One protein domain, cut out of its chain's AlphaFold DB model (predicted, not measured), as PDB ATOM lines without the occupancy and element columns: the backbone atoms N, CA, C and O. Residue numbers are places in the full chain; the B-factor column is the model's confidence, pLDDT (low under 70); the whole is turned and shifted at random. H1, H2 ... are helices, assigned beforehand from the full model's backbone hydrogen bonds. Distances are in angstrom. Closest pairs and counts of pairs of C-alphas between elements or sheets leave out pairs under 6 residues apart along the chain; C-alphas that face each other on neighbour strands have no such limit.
ATOM      1  N   LEU A 169     -58.774 132.815 118.069       47.44
ATOM      2  CA  LEU A 169     -57.971 132.759 116.870       47.44
ATOM      3  C   LEU A 169     -56.880 131.739 117.168       47.44
ATOM      4  O   LEU A 169     -55.960 132.022 117.930       47.44
ATOM      5  N   ASP A 170     -57.052 130.539 116.627       48.41
ATOM      6  CA  ASP A 170     -56.111 129.447 116.788       48.41
ATOM      7  C   ASP A 170     -54.842 129.789 116.002       48.41
ATOM      8  O   ASP A 170     -54.665 129.444 114.829       48.41
ATOM      9  N   ILE A 171     -53.959 130.536 116.671       54.16
ATOM     10  CA  ILE A 171     -52.610 130.896 116.222       54.16
ATOM     11  C   ILE A 171     -51.763 129.634 115.956       54.16
ATOM     12  O   ILE A 171     -50.691 129.725 115.356       54.16
ATOM     13  N   GLY A 172     -52.269 128.445 116.307       52.00
ATOM     14  CA  GLY A 172     -51.679 127.156 115.970       52.00
ATOM     15  C   GLY A 172     -51.609 126.847 114.472       52.00
ATOM     16  O   GLY A 172     -50.758 126.056 114.076       52.00
ATOM     17  N   THR A 173     -52.422 127.471 113.605       58.03
ATOM     18  CA  THR A 173     -52.373 127.206 112.151       58.03
ATOM     19  C   THR A 173     -51.740 128.351 111.351       58.03
ATOM     20  O   THR A 173     -52.179 129.500 111.397       58.03
ATOM     21  N   LYS A 174     -50.725 128.023 110.535       63.50
ATOM     22  CA  LYS A 174     -50.006 128.959 109.643       63.50
ATOM     23  C   LYS A 174     -50.905 129.897 108.818       63.50
ATOM     24  O   LYS A 174     -50.615 131.092 108.795       63.50
ATOM     25  N   PRO A 175     -51.983 129.443 108.143       62.19
ATOM     26  CA  PRO A 175     -52.835 130.354 107.378       62.19
ATOM     27  C   PRO A 175     -53.596 131.352 108.263       62.19
ATOM     28  O   PRO A 175     -53.706 132.518 107.889       62.19
ATOM     29  N   ALA A 176     -54.074 130.939 109.442       64.25
ATOM     30  CA  ALA A 176     -54.781 131.826 110.365       64.25
ATOM     31  C   ALA A 176     -53.833 132.859 110.987       64.25
ATOM     32  O   ALA A 176     -54.156 134.044 111.037       64.25
ATOM     33  N   PHE A 177     -52.629 132.428 111.372       69.56
ATOM     34  CA  PHE A 177     -51.590 133.313 111.884       69.56
ATOM     35  C   PHE A 177     -51.118 134.328 110.835       69.56
ATOM     36  O   PHE A 177     -51.086 135.525 111.107       69.56
ATOM     37  N   LEU A 178     -50.816 133.886 109.609       69.88
ATOM     38  CA  LEU A 178     -50.420 134.795 108.529       69.88
ATOM     39  C   LEU A 178     -51.553 135.755 108.148       69.88
ATOM     40  O   LEU A 178     -51.288 136.930 107.905       69.88
ATOM     41  N   SER A 179     -52.809 135.298 108.150       73.38
ATOM     42  CA  SER A 179     -53.970 136.172 107.949       73.38
ATOM     43  C   SER A 179     -54.076 137.220 109.058       73.38
ATOM     44  O   SER A 179     -54.291 138.401 108.776       73.38
ATOM     45  N   PHE A 180     -53.870 136.818 110.312       73.06
ATOM     46  CA  PHE A 180     -53.876 137.729 111.448       73.06
ATOM     47  C   PHE A 180     -52.752 138.752 111.378       73.06
ATOM     48  O   PHE A 180     -53.037 139.924 111.565       73.06
ATOM     49  N   LEU A 181     -51.523 138.356 111.028       72.31
ATOM     50  CA  LEU A 181     -50.407 139.292 110.853       72.31
ATOM     51  C   LEU A 181     -50.551 140.185 109.622       72.31
ATOM     52  O   LEU A 181     -50.058 141.310 109.622       72.31
ATOM     53  N   SER A 182     -51.219 139.710 108.569       74.06
ATOM     54  CA  SER A 182     -51.364 140.472 107.326       74.06
ATOM     55  C   SER A 182     -52.124 141.784 107.524       74.06
ATOM     56  O   SER A 182     -51.838 142.763 106.842       74.06
ATOM     57  N   THR A 183     -53.046 141.826 108.486       75.31
ATOM     58  CA  THR A 183     -53.870 143.003 108.783       75.31
ATOM     59  C   THR A 183     -53.078 144.127 109.467       75.31
ATOM     60  O   THR A 183     -53.005 145.213 108.887       75.31
ATOM     61  N   PRO A 184     -52.428 143.913 110.632       72.38
ATOM     62  CA  PRO A 184     -51.578 144.917 111.258       72.38
ATOM     63  C   PRO A 184     -50.380 145.262 110.371       72.38
ATOM     64  O   PRO A 184     -50.066 146.440 110.236       72.38
ATOM     65  N   LEU A 185     -49.774 144.292 109.671       73.62
ATOM     66  CA  LEU A 185     -48.677 144.570 108.737       73.62
ATOM     67  C   LEU A 185     -49.123 145.489 107.592       73.62
ATOM     68  O   LEU A 185     -48.437 146.459 107.277       73.62
ATOM     69  N   ARG A 186     -50.278 145.215 106.975       77.56
ATOM     70  CA  ARG A 186     -50.823 146.062 105.906       77.56
ATOM     71  C   ARG A 186     -51.109 147.471 106.415       77.56
ATOM     72  O   ARG A 186     -50.734 148.421 105.741       77.56
ATOM     73  N   GLN A 187     -51.705 147.613 107.598       75.94
ATOM     74  CA  GLN A 187     -51.953 148.925 108.205       75.94
ATOM     75  C   GLN A 187     -50.648 149.674 108.520       75.94
ATOM     76  O   GLN A 187     -50.571 150.885 108.319       75.94
ATOM     77  N   GLN A 188     -49.604 148.971 108.971       73.12
ATOM     78  CA  GLN A 188     -48.273 149.536 109.219       73.12
ATOM     79  C   GLN A 188     -47.650 150.073 107.927       73.12
ATOM     80  O   GLN A 188     -47.185 151.213 107.868       73.12
ATOM     81  N   VAL A 189     -47.678 149.252 106.874       77.19
ATOM     82  CA  VAL A 189     -47.119 149.579 105.560       77.19
ATOM     83  C   VAL A 189     -47.899 150.711 104.906       77.19
ATOM     84  O   VAL A 189     -47.283 151.600 104.337       77.19
ATOM     85  N   GLU A 190     -49.226 150.731 105.016       81.50
ATOM     86  CA  GLU A 190     -50.068 151.802 104.477       81.50
ATOM     87  C   GLU A 190     -49.804 153.140 105.181       81.50
ATOM     88  O   GLU A 190     -49.599 154.155 104.513       81.50
ATOM     89  N   ARG A 191     -49.681 153.139 106.520       78.38
ATOM     90  CA  ARG A 191     -49.300 154.332 107.302       78.38
ATOM     91  C   ARG A 191     -47.931 154.883 106.901       78.38
ATOM     92  O   ARG A 191     -47.725 156.093 106.902       78.38
ATOM     93  N   GLN A 192     -46.993 154.005 106.556       74.44
ATOM     94  CA  GLN A 192     -45.599 154.358 106.267       74.44
ATOM     95  C   GLN A 192     -45.288 154.351 104.767       74.44
ATOM     96  O   GLN A 192     -44.143 154.553 104.367       74.44
ATOM     97  N   HIS A 193     -46.312 154.184 103.924       73.50
ATOM     98  CA  HIS A 193     -46.176 154.028 102.479       73.50
ATOM     99  C   HIS A 193     -45.502 155.244 101.833       73.50
ATOM    100  O   HIS A 193     -44.713 155.104 100.902       73.50
ATOM    101  N   GLY A 194     -45.764 156.444 102.361       74.25
ATOM    102  CA  GLY A 194     -45.090 157.669 101.930       74.25
ATOM    103  C   GLY A 194     -43.585 157.662 102.217       74.25
ATOM    104  O   GLY A 194     -42.805 158.091 101.373       74.25
ATOM    105  N   ASN A 195     -43.168 157.124 103.366       74.19
ATOM    106  CA  ASN A 195     -41.759 157.052 103.762       74.19
ATOM    107  C   ASN A 195     -41.017 155.950 102.996       74.19
ATOM    108  O   ASN A 195     -39.923 156.190 102.489       74.19
ATOM    109  N   LEU A 196     -41.670 154.797 102.818       77.19
ATOM    110  CA  LEU A 196     -41.166 153.670 102.034       77.19
ATOM    111  C   LEU A 196     -40.964 154.056 100.565       77.19
ATOM    112  O   LEU A 196     -39.928 153.761  99.980       77.19
ATOM    113  N   ARG A 197     -41.914 154.780  99.964       78.38
ATOM    114  CA  ARG A 197     -41.823 155.197  98.557       78.38
ATOM    115  C   ARG A 197     -40.654 156.148  98.276       78.38
ATOM    116  O   ARG A 197     -40.161 156.178  97.152       78.38
ATOM    117  N   ASN A 198     -40.234 156.921  99.272       81.44
ATOM    118  CA  ASN A 198     -39.164 157.908  99.130       81.44
ATOM    119  C   ASN A 198     -37.774 157.334  99.445       81.44
ATOM    120  O   ASN A 198     -36.774 158.003  99.186       81.44
ATOM    121  N   ALA A 199     -37.703 156.124 100.004       81.06
ATOM    122  CA  ALA A 199     -36.451 155.434 100.267       81.06
ATOM    123  C   ALA A 199     -35.956 154.685  99.017       81.06
ATOM    124  O   ALA A 199     -36.746 154.225  98.188       81.06
ATOM    125  N   ASP A 200     -34.636 154.547  98.893       84.88
ATOM    126  CA  ASP A 200     -34.010 153.654  97.920       84.88
ATOM    127  C   ASP A 200     -34.272 152.182  98.290       84.88
ATOM    128  O   ASP A 200     -34.780 151.875  99.365       84.88
ATOM    129  N   THR A 201     -33.947 151.234  97.410       82.12
ATOM    130  CA  THR A 201     -34.267 149.809  97.630       82.12
ATOM    131  C   THR A 201     -33.689 149.251  98.932       82.12
ATOM    132  O   THR A 201     -34.316 148.400  99.562       82.12
ATOM    133  N   ARG A 202     -32.526 149.746  99.369       83.19
ATOM    134  CA  ARG A 202     -31.911 149.354 100.640       83.19
ATOM    135  C   ARG A 202     -32.577 150.034 101.836       83.19
ATOM    136  O   ARG A 202     -32.915 149.358 102.801       83.19
ATOM    137  N   GLY A 203     -32.860 151.330 101.747       80.44
ATOM    138  CA  GLY A 203     -33.595 152.063 102.775       80.44
ATOM    139  C   GLY A 203     -35.034 151.575 102.947       80.44
ATOM    140  O   GLY A 203     -35.547 151.591 104.061       80.44
ATOM    141  N   GLN A 204     -35.671 151.080 101.883       82.62
ATOM    142  CA  GLN A 204     -36.975 150.416 101.948       82.62
ATOM    143  C   GLN A 204     -36.909 149.144 102.785       82.62
ATOM    144  O   GLN A 204     -37.773 148.928 103.629       82.62
ATOM    145  N   GLN A 205     -35.884 148.316 102.578       79.88
ATOM    146  CA  GLN A 205     -35.688 147.092 103.354       79.88
ATOM    147  C   GLN A 205     -35.420 147.401 104.825       79.88
ATOM    148  O   GLN A 205     -36.077 146.823 105.687       79.88
ATOM    149  N   ASP A 206     -34.533 148.352 105.116       81.88
ATOM    150  CA  ASP A 206     -34.216 148.742 106.494       81.88
ATOM    151  C   ASP A 206     -35.426 149.374 107.198       81.88
ATOM    152  O   ASP A 206     -35.679 149.107 108.373       81.88
ATOM    153  N   GLN A 207     -36.220 150.182 106.484       79.31
ATOM    154  CA  GLN A 207     -37.467 150.725 107.018       79.31
ATOM    155  C   GLN A 207     -38.498 149.629 107.258       79.31
ATOM    156  O   GLN A 207     -39.106 149.625 108.320       79.31
ATOM    157  N   LEU A 208     -38.679 148.685 106.333       79.06
ATOM    158  CA  LEU A 208     -39.574 147.544 106.540       79.06
ATOM    159  C   LEU A 208     -39.155 146.734 107.763       79.06
ATOM    160  O   LEU A 208     -40.006 146.428 108.589       79.06
ATOM    161  N   LEU A 209     -37.862 146.450 107.920       80.62
ATOM    162  CA  LEU A 209     -37.340 145.729 109.078       80.62
ATOM    163  C   LEU A 209     -37.626 146.494 110.376       80.62
ATOM    164  O   LEU A 209     -38.211 145.954 111.308       80.62
ATOM    165  N   LYS A 210     -37.348 147.801 110.385       81.94
ATOM    166  CA  LYS A 210     -37.661 148.682 111.515       81.94
ATOM    167  C   LYS A 210     -39.161 148.746 111.821       81.94
ATOM    168  O   LYS A 210     -39.544 148.922 112.973       81.94
ATOM    169  N   LEU A 211     -40.028 148.613 110.818       78.44
ATOM    170  CA  LEU A 211     -41.479 148.568 111.015       78.44
ATOM    171  C   LEU A 211     -41.944 147.275 111.683       78.44
ATOM    172  O   LEU A 211     -42.915 147.326 112.432       78.44
ATOM    173  N   LEU A 212     -41.252 146.158 111.457       77.75
ATOM    174  CA  LEU A 212     -41.535 144.897 112.145       77.75
ATOM    175  C   LEU A 212     -41.148 144.949 113.636       77.75
ATOM    176  O   LEU A 212     -41.822 144.313 114.446       77.75
ATOM    177  N   ASP A 213     -40.128 145.743 113.980       79.31
ATOM    178  CA  ASP A 213     -39.543 145.830 115.330       79.31
ATOM    179  C   ASP A 213     -40.086 146.987 116.193       79.31
ATOM    180  O   ASP A 213     -39.780 147.078 117.381       79.31
ATOM    181  N   SER A 214     -40.834 147.932 115.615       70.88
ATOM    182  CA  SER A 214     -41.087 149.234 116.265       70.88
ATOM    183  C   SER A 214     -42.366 149.334 117.088       70.88
ATOM    184  O   SER A 214     -42.413 150.167 117.994       70.88
ATOM    185  N   GLU A 215     -43.401 148.546 116.789       71.94
ATOM    186  CA  GLU A 215     -44.701 148.665 117.458       71.94
ATOM    187  C   GLU A 215     -45.137 147.313 118.045       71.94
ATOM    188  O   GLU A 215     -45.161 146.311 117.319       71.94
ATOM    189  N   PRO A 216     -45.472 147.260 119.347       72.81
ATOM    190  CA  PRO A 216     -46.073 146.076 119.938       72.81
ATOM    191  C   PRO A 216     -47.465 145.870 119.339       72.81
ATOM    192  O   PRO A 216     -48.266 146.801 119.245       72.81
ATOM    193  N   VAL A 217     -47.746 144.645 118.906       71.69
ATOM    194  CA  VAL A 217     -48.999 144.311 118.227       71.69
ATOM    195  C   VAL A 217     -49.984 143.783 119.252       71.69
ATOM    196  O   VAL A 217     -49.690 142.839 119.982       71.69
ATOM    197  N   GLU A 218     -51.183 144.354 119.283       66.81
ATOM    198  CA  GLU A 218     -52.248 143.836 120.131       66.81
ATOM    199  C   GLU A 218     -52.745 142.500 119.570       66.81
ATOM    200  O   GLU A 218     -53.304 142.426 118.474       66.81
ATOM    201  N   HIS A 219     -52.497 141.423 120.315       66.19
ATOM    202  CA  HIS A 219     -52.828 140.072 119.891       66.19
ATOM    203  C   HIS A 219     -53.628 139.311 120.955       66.19
ATOM    204  O   HIS A 219     -53.451 139.554 122.150       66.19
ATOM    205  N   PRO A 220     -54.459 138.327 120.561       64.56
ATOM    206  CA  PRO A 220     -55.357 137.620 121.482       64.56
ATOM    207  C   PRO A 220     -54.653 136.946 122.667       64.56
ATOM    208  O   PRO A 220     -55.240 136.788 123.728       64.56
ATOM    209  N   HIS A 221     -53.383 136.567 122.508       61.59
ATOM    210  CA  HIS A 221     -52.577 135.936 123.557       61.59
ATOM    211  C   HIS A 221     -51.691 136.923 124.337       61.59
ATOM    212  O   HIS A 221     -50.610 136.543 124.793       61.59
ATOM    213  N   ARG A 222     -52.093 138.200 124.458       67.00
ATOM    214  CA  ARG A 222     -51.302 139.249 125.138       67.00
ATOM    215  C   ARG A 222     -50.907 138.848 126.555       67.00
ATOM    216  O   ARG A 222     -49.765 139.052 126.948       67.00
ATOM    217  N   ASP A 223     -51.800 138.159 127.255       64.00
ATOM    218  CA  ASP A 223     -51.567 137.668 128.616       64.00
ATOM    219  C   ASP A 223     -50.422 136.643 128.713       64.00
ATOM    220  O   ASP A 223     -49.798 136.512 129.762       64.00
ATOM    221  N   ALA A 224     -50.124 135.922 127.624       63.56
ATOM    222  CA  ALA A 224     -49.078 134.901 127.581       63.56
ATOM    223  C   ALA A 224     -47.776 135.384 126.918       63.56
ATOM    224  O   ALA A 224     -46.697 134.935 127.304       63.56
ATOM    225  N   LEU A 225     -47.850 136.271 125.915       62.22
ATOM    226  CA  LEU A 225     -46.668 136.732 125.169       62.22
ATOM    227  C   LEU A 225     -46.200 138.145 125.551       62.22
ATOM    228  O   LEU A 225     -45.107 138.526 125.131       62.22
ATOM    229  N   GLY A 226     -46.964 138.890 126.354       68.19
ATOM    230  CA  GLY A 226     -46.659 140.276 126.704       68.19
ATOM    231  C   GLY A 226     -46.822 141.236 125.523       68.19
ATOM    232  O   GLY A 226     -47.520 140.938 124.554       68.19
ATOM    233  N   ASP A 227     -46.178 142.400 125.606       73.69
ATOM    234  CA  ASP A 227     -46.139 143.383 124.519       73.69
ATOM    235  C   ASP A 227     -45.103 142.940 123.467       73.69
ATOM    236  O   ASP A 227     -43.969 143.416 123.441       73.69
ATOM    237  N   ALA A 228     -45.471 141.963 122.637       75.12
ATOM    238  CA  ALA A 228     -44.592 141.403 121.617       75.12
ATOM    239  C   ALA A 228     -44.712 142.163 120.281       75.12
ATOM    240  O   ALA A 228     -45.804 142.550 119.850       75.12
ATOM    241  N   THR A 229     -43.574 142.387 119.619       80.56
ATOM    242  CA  THR A 229     -43.535 143.045 118.304       80.56
ATOM    243  C   THR A 229     -44.027 142.109 117.204       80.56
ATOM    244  O   THR A 229     -44.122 140.890 117.380       80.56
ATOM    245  N   LEU A 230     -44.332 142.661 116.026       76.50
ATOM    246  CA  LEU A 230     -44.716 141.844 114.874       76.50
ATOM    247  C   LEU A 230     -43.596 140.853 114.507       76.50
ATOM    248  O   LEU A 230     -43.882 139.696 114.196       76.50
ATOM    249  N   TYR A 231     -42.337 141.289 114.606       77.88
ATOM    250  CA  TYR A 231     -41.155 140.444 114.447       77.88
ATOM    251  C   TYR A 231     -41.105 139.305 115.470       77.88
ATOM    252  O   TYR A 231     -40.932 138.147 115.085       77.88
ATOM    253  N   ASP A 232     -41.347 139.598 116.750       75.62
ATOM    254  CA  ASP A 232     -41.373 138.583 117.810       75.62
ATOM    255  C   ASP A 232     -42.479 137.552 117.586       75.62
ATOM    256  O   ASP A 232     -42.267 136.355 117.787       75.62
ATOM    257  N   LEU A 233     -43.656 137.992 117.131       74.81
ATOM    258  CA  LEU A 233     -44.757 137.098 116.779       74.81
ATOM    259  C   LEU A 233     -44.369 136.192 115.613       74.81
ATOM    260  O   LEU A 233     -44.595 134.983 115.682       74.81
ATOM    261  N   LEU A 234     -43.775 136.757 114.558       74.62
ATOM    262  CA  LEU A 234     -43.279 136.023 113.390       74.62
ATOM    263  C   LEU A 234     -42.255 134.962 113.786       74.62
ATOM    264  O   LEU A 234     -42.418 133.794 113.431       74.62
ATOM    265  N   ILE A 235     -41.231 135.345 114.551       73.50
ATOM    266  CA  ILE A 235     -40.214 134.413 115.043       73.50
ATOM    267  C   ILE A 235     -40.861 133.339 115.892       73.50
ATOM    268  O   ILE A 235     -40.621 132.155 115.671       73.50
ATOM    269  N   ARG A 236     -41.692 133.728 116.858       67.62
ATOM    270  CA  ARG A 236     -42.303 132.775 117.773       67.62
ATOM    271  C   ARG A 236     -43.184 131.803 117.005       67.62
ATOM    272  O   ARG A 236     -43.070 130.617 117.256       67.62
ATOM    273  N   HIS A 237     -43.954 132.213 116.004       64.12
ATOM    274  CA  HIS A 237     -44.715 131.261 115.190       64.12
ATOM    275  C   HIS A 237     -43.830 130.339 114.333       64.12
ATOM    276  O   HIS A 237     -44.150 129.166 114.156       64.12
ATOM    277  N   ILE A 238     -42.690 130.829 113.839       65.06
ATOM    278  CA  ILE A 238     -41.710 129.989 113.131       65.06
ATOM    279  C   ILE A 238     -41.050 128.980 114.082       65.06
ATOM    280  O   ILE A 238     -40.712 127.886 113.640       65.06
ATOM    281  N   VAL A 239     -40.870 129.329 115.359       62.25
ATOM    282  CA  VAL A 239     -40.113 128.548 116.355       62.25
ATOM    283  C   VAL A 239     -41.004 127.675 117.253       62.25
ATOM    284  O   VAL A 239     -40.573 126.613 117.677       62.25
ATOM    285  N   THR A 240     -42.239 128.084 117.540       55.38
ATOM    286  CA  THR A 240     -43.175 127.439 118.487       55.38
ATOM    287  C   THR A 240     -44.396 126.836 117.797       55.38
ATOM    288  O   THR A 240     -45.471 126.796 118.386       55.38
ATOM    289  N   ALA A 241     -44.263 126.358 116.555       51.28
ATOM    290  CA  ALA A 241     -45.304 125.552 115.911       51.28
ATOM    291  C   ALA A 241     -45.453 124.192 116.632       51.28
ATOM    292  O   ALA A 241     -45.041 123.155 116.125       51.28
ATOM    293  N   ASP A 242     -46.021 124.229 117.834       45.00
ATOM    294  CA  ASP A 242     -46.338 123.110 118.721       45.00
ATOM    295  C   ASP A 242     -47.868 122.941 118.788       45.00
ATOM    296  O   ASP A 242     -48.470 122.770 119.844       45.00
ATOM    297  N   ALA A 243     -48.530 123.053 117.631       46.31
ATOM    298  CA  ALA A 243     -49.925 122.665 117.470       46.31
ATOM    299  C   ALA A 243     -49.969 121.277 116.800       46.31
ATOM    300  O   ALA A 243     -49.513 121.144 115.660       46.31
ATOM    301  N   PRO A 244     -50.528 120.243 117.458       47.62
ATOM    302  CA  PRO A 244     -50.449 118.842 117.021       47.62
ATOM    303  C   PRO A 244     -51.222 118.518 115.728       47.62
ATOM    304  O   PRO A 244     -51.249 117.365 115.307       47.62
ATOM    305  N   THR A 245     -51.870 119.499 115.098       46.34
ATOM    306  CA  THR A 245     -52.778 119.293 113.958       46.34
ATOM    307  C   THR A 245     -52.444 120.124 112.723       46.34
ATOM    308  O   THR A 245     -53.130 119.996 111.708       46.34
ATOM    309  N   SER A 246     -51.390 120.948 112.746       44.97
ATOM    310  CA  SER A 246     -50.963 121.683 111.553       44.97
ATOM    311  C   SER A 246     -49.756 120.998 110.911       44.97
ATOM    312  O   SER A 246     -48.776 120.689 111.585       44.97
TER     313      SER A 246
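What this domain is: This is residues 169 to 246 of the 326 residues of an uncharacterized protein of Sporisorium graminicola (UniProt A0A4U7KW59). A long helix, H1, runs alongside a corner made by H3 and H5, which meet at their ends; H5 runs back beside H1, and the short H2 folds onto H3 as a helical hairpin at one end of the model. The short H4 lies off to one side on the loop from H3 to H5, touching no helix. The printed part has 78 residues with five named helices, H1 to H5 in chain order, and no named strand: all helix. It is elongated, spanning 44 by 23 by 18 A, and only just compact, close to loose, with a radius of gyration of the C-alphas of 13.8 A.

How they stand to each other: H1, residues 174 to 191, has a kink of 29 degrees near residue 181. H2, residues 193 to 198, meets H1 only through their link. H3, residues 201 to 214, is the hub. It forms a hairpin with H2, at a shallow tilt of 33 degrees, only just short of steep; their closest C-alphas, those of Leu 196 and Gln 204, are 5.3 A apart. H3 touches H1 at a steep tilt of 68 degrees, only just short of about perpendicular, opposite ways; the closest C-alphas, those of Gln 188 and Leu 211, are 7.1 A apart. H4, residues 222 to 225, is apart from H1. H5, residues 230 to 239, touches H3 only at their ends, about perpendicular at 83 degrees; the closest C-alphas, those of Leu 212 and Tyr 231, are 5.0 A apart. H5 only just touches H1, with 3 pairs of C-alphas within 8 A, at a shallow tilt of 19 degrees, opposite ways; the closest are those of Leu 181 and Leu 230, 7.4 A apart. Every O i to N i+4 pair is within hydrogen-bond range in H3 and H5, against 12 of 14 in H1 and 1 of 2 in H2; H4 is too short for such a pair.

Where its parts are: H1 is 25.5 A long from C-alpha 174 at (-50.006, 128.959, 109.643) to C-alpha 191, H2 8.7 A, H3 19.9 A, H4 5.3 A, and H5 14.1 A, ending with C-alpha 239 at (-40.113, 128.548, 116.355).

The domain as a whole: The C-alphas farthest apart, those of Asn 198 and Pro 244, are 44.4 A apart. The printed part has no cut and no long link. Mean pLDDT of the printed part is 70.0; residues 169 to 178, 218 to 226 and 236 to 246 are under 70.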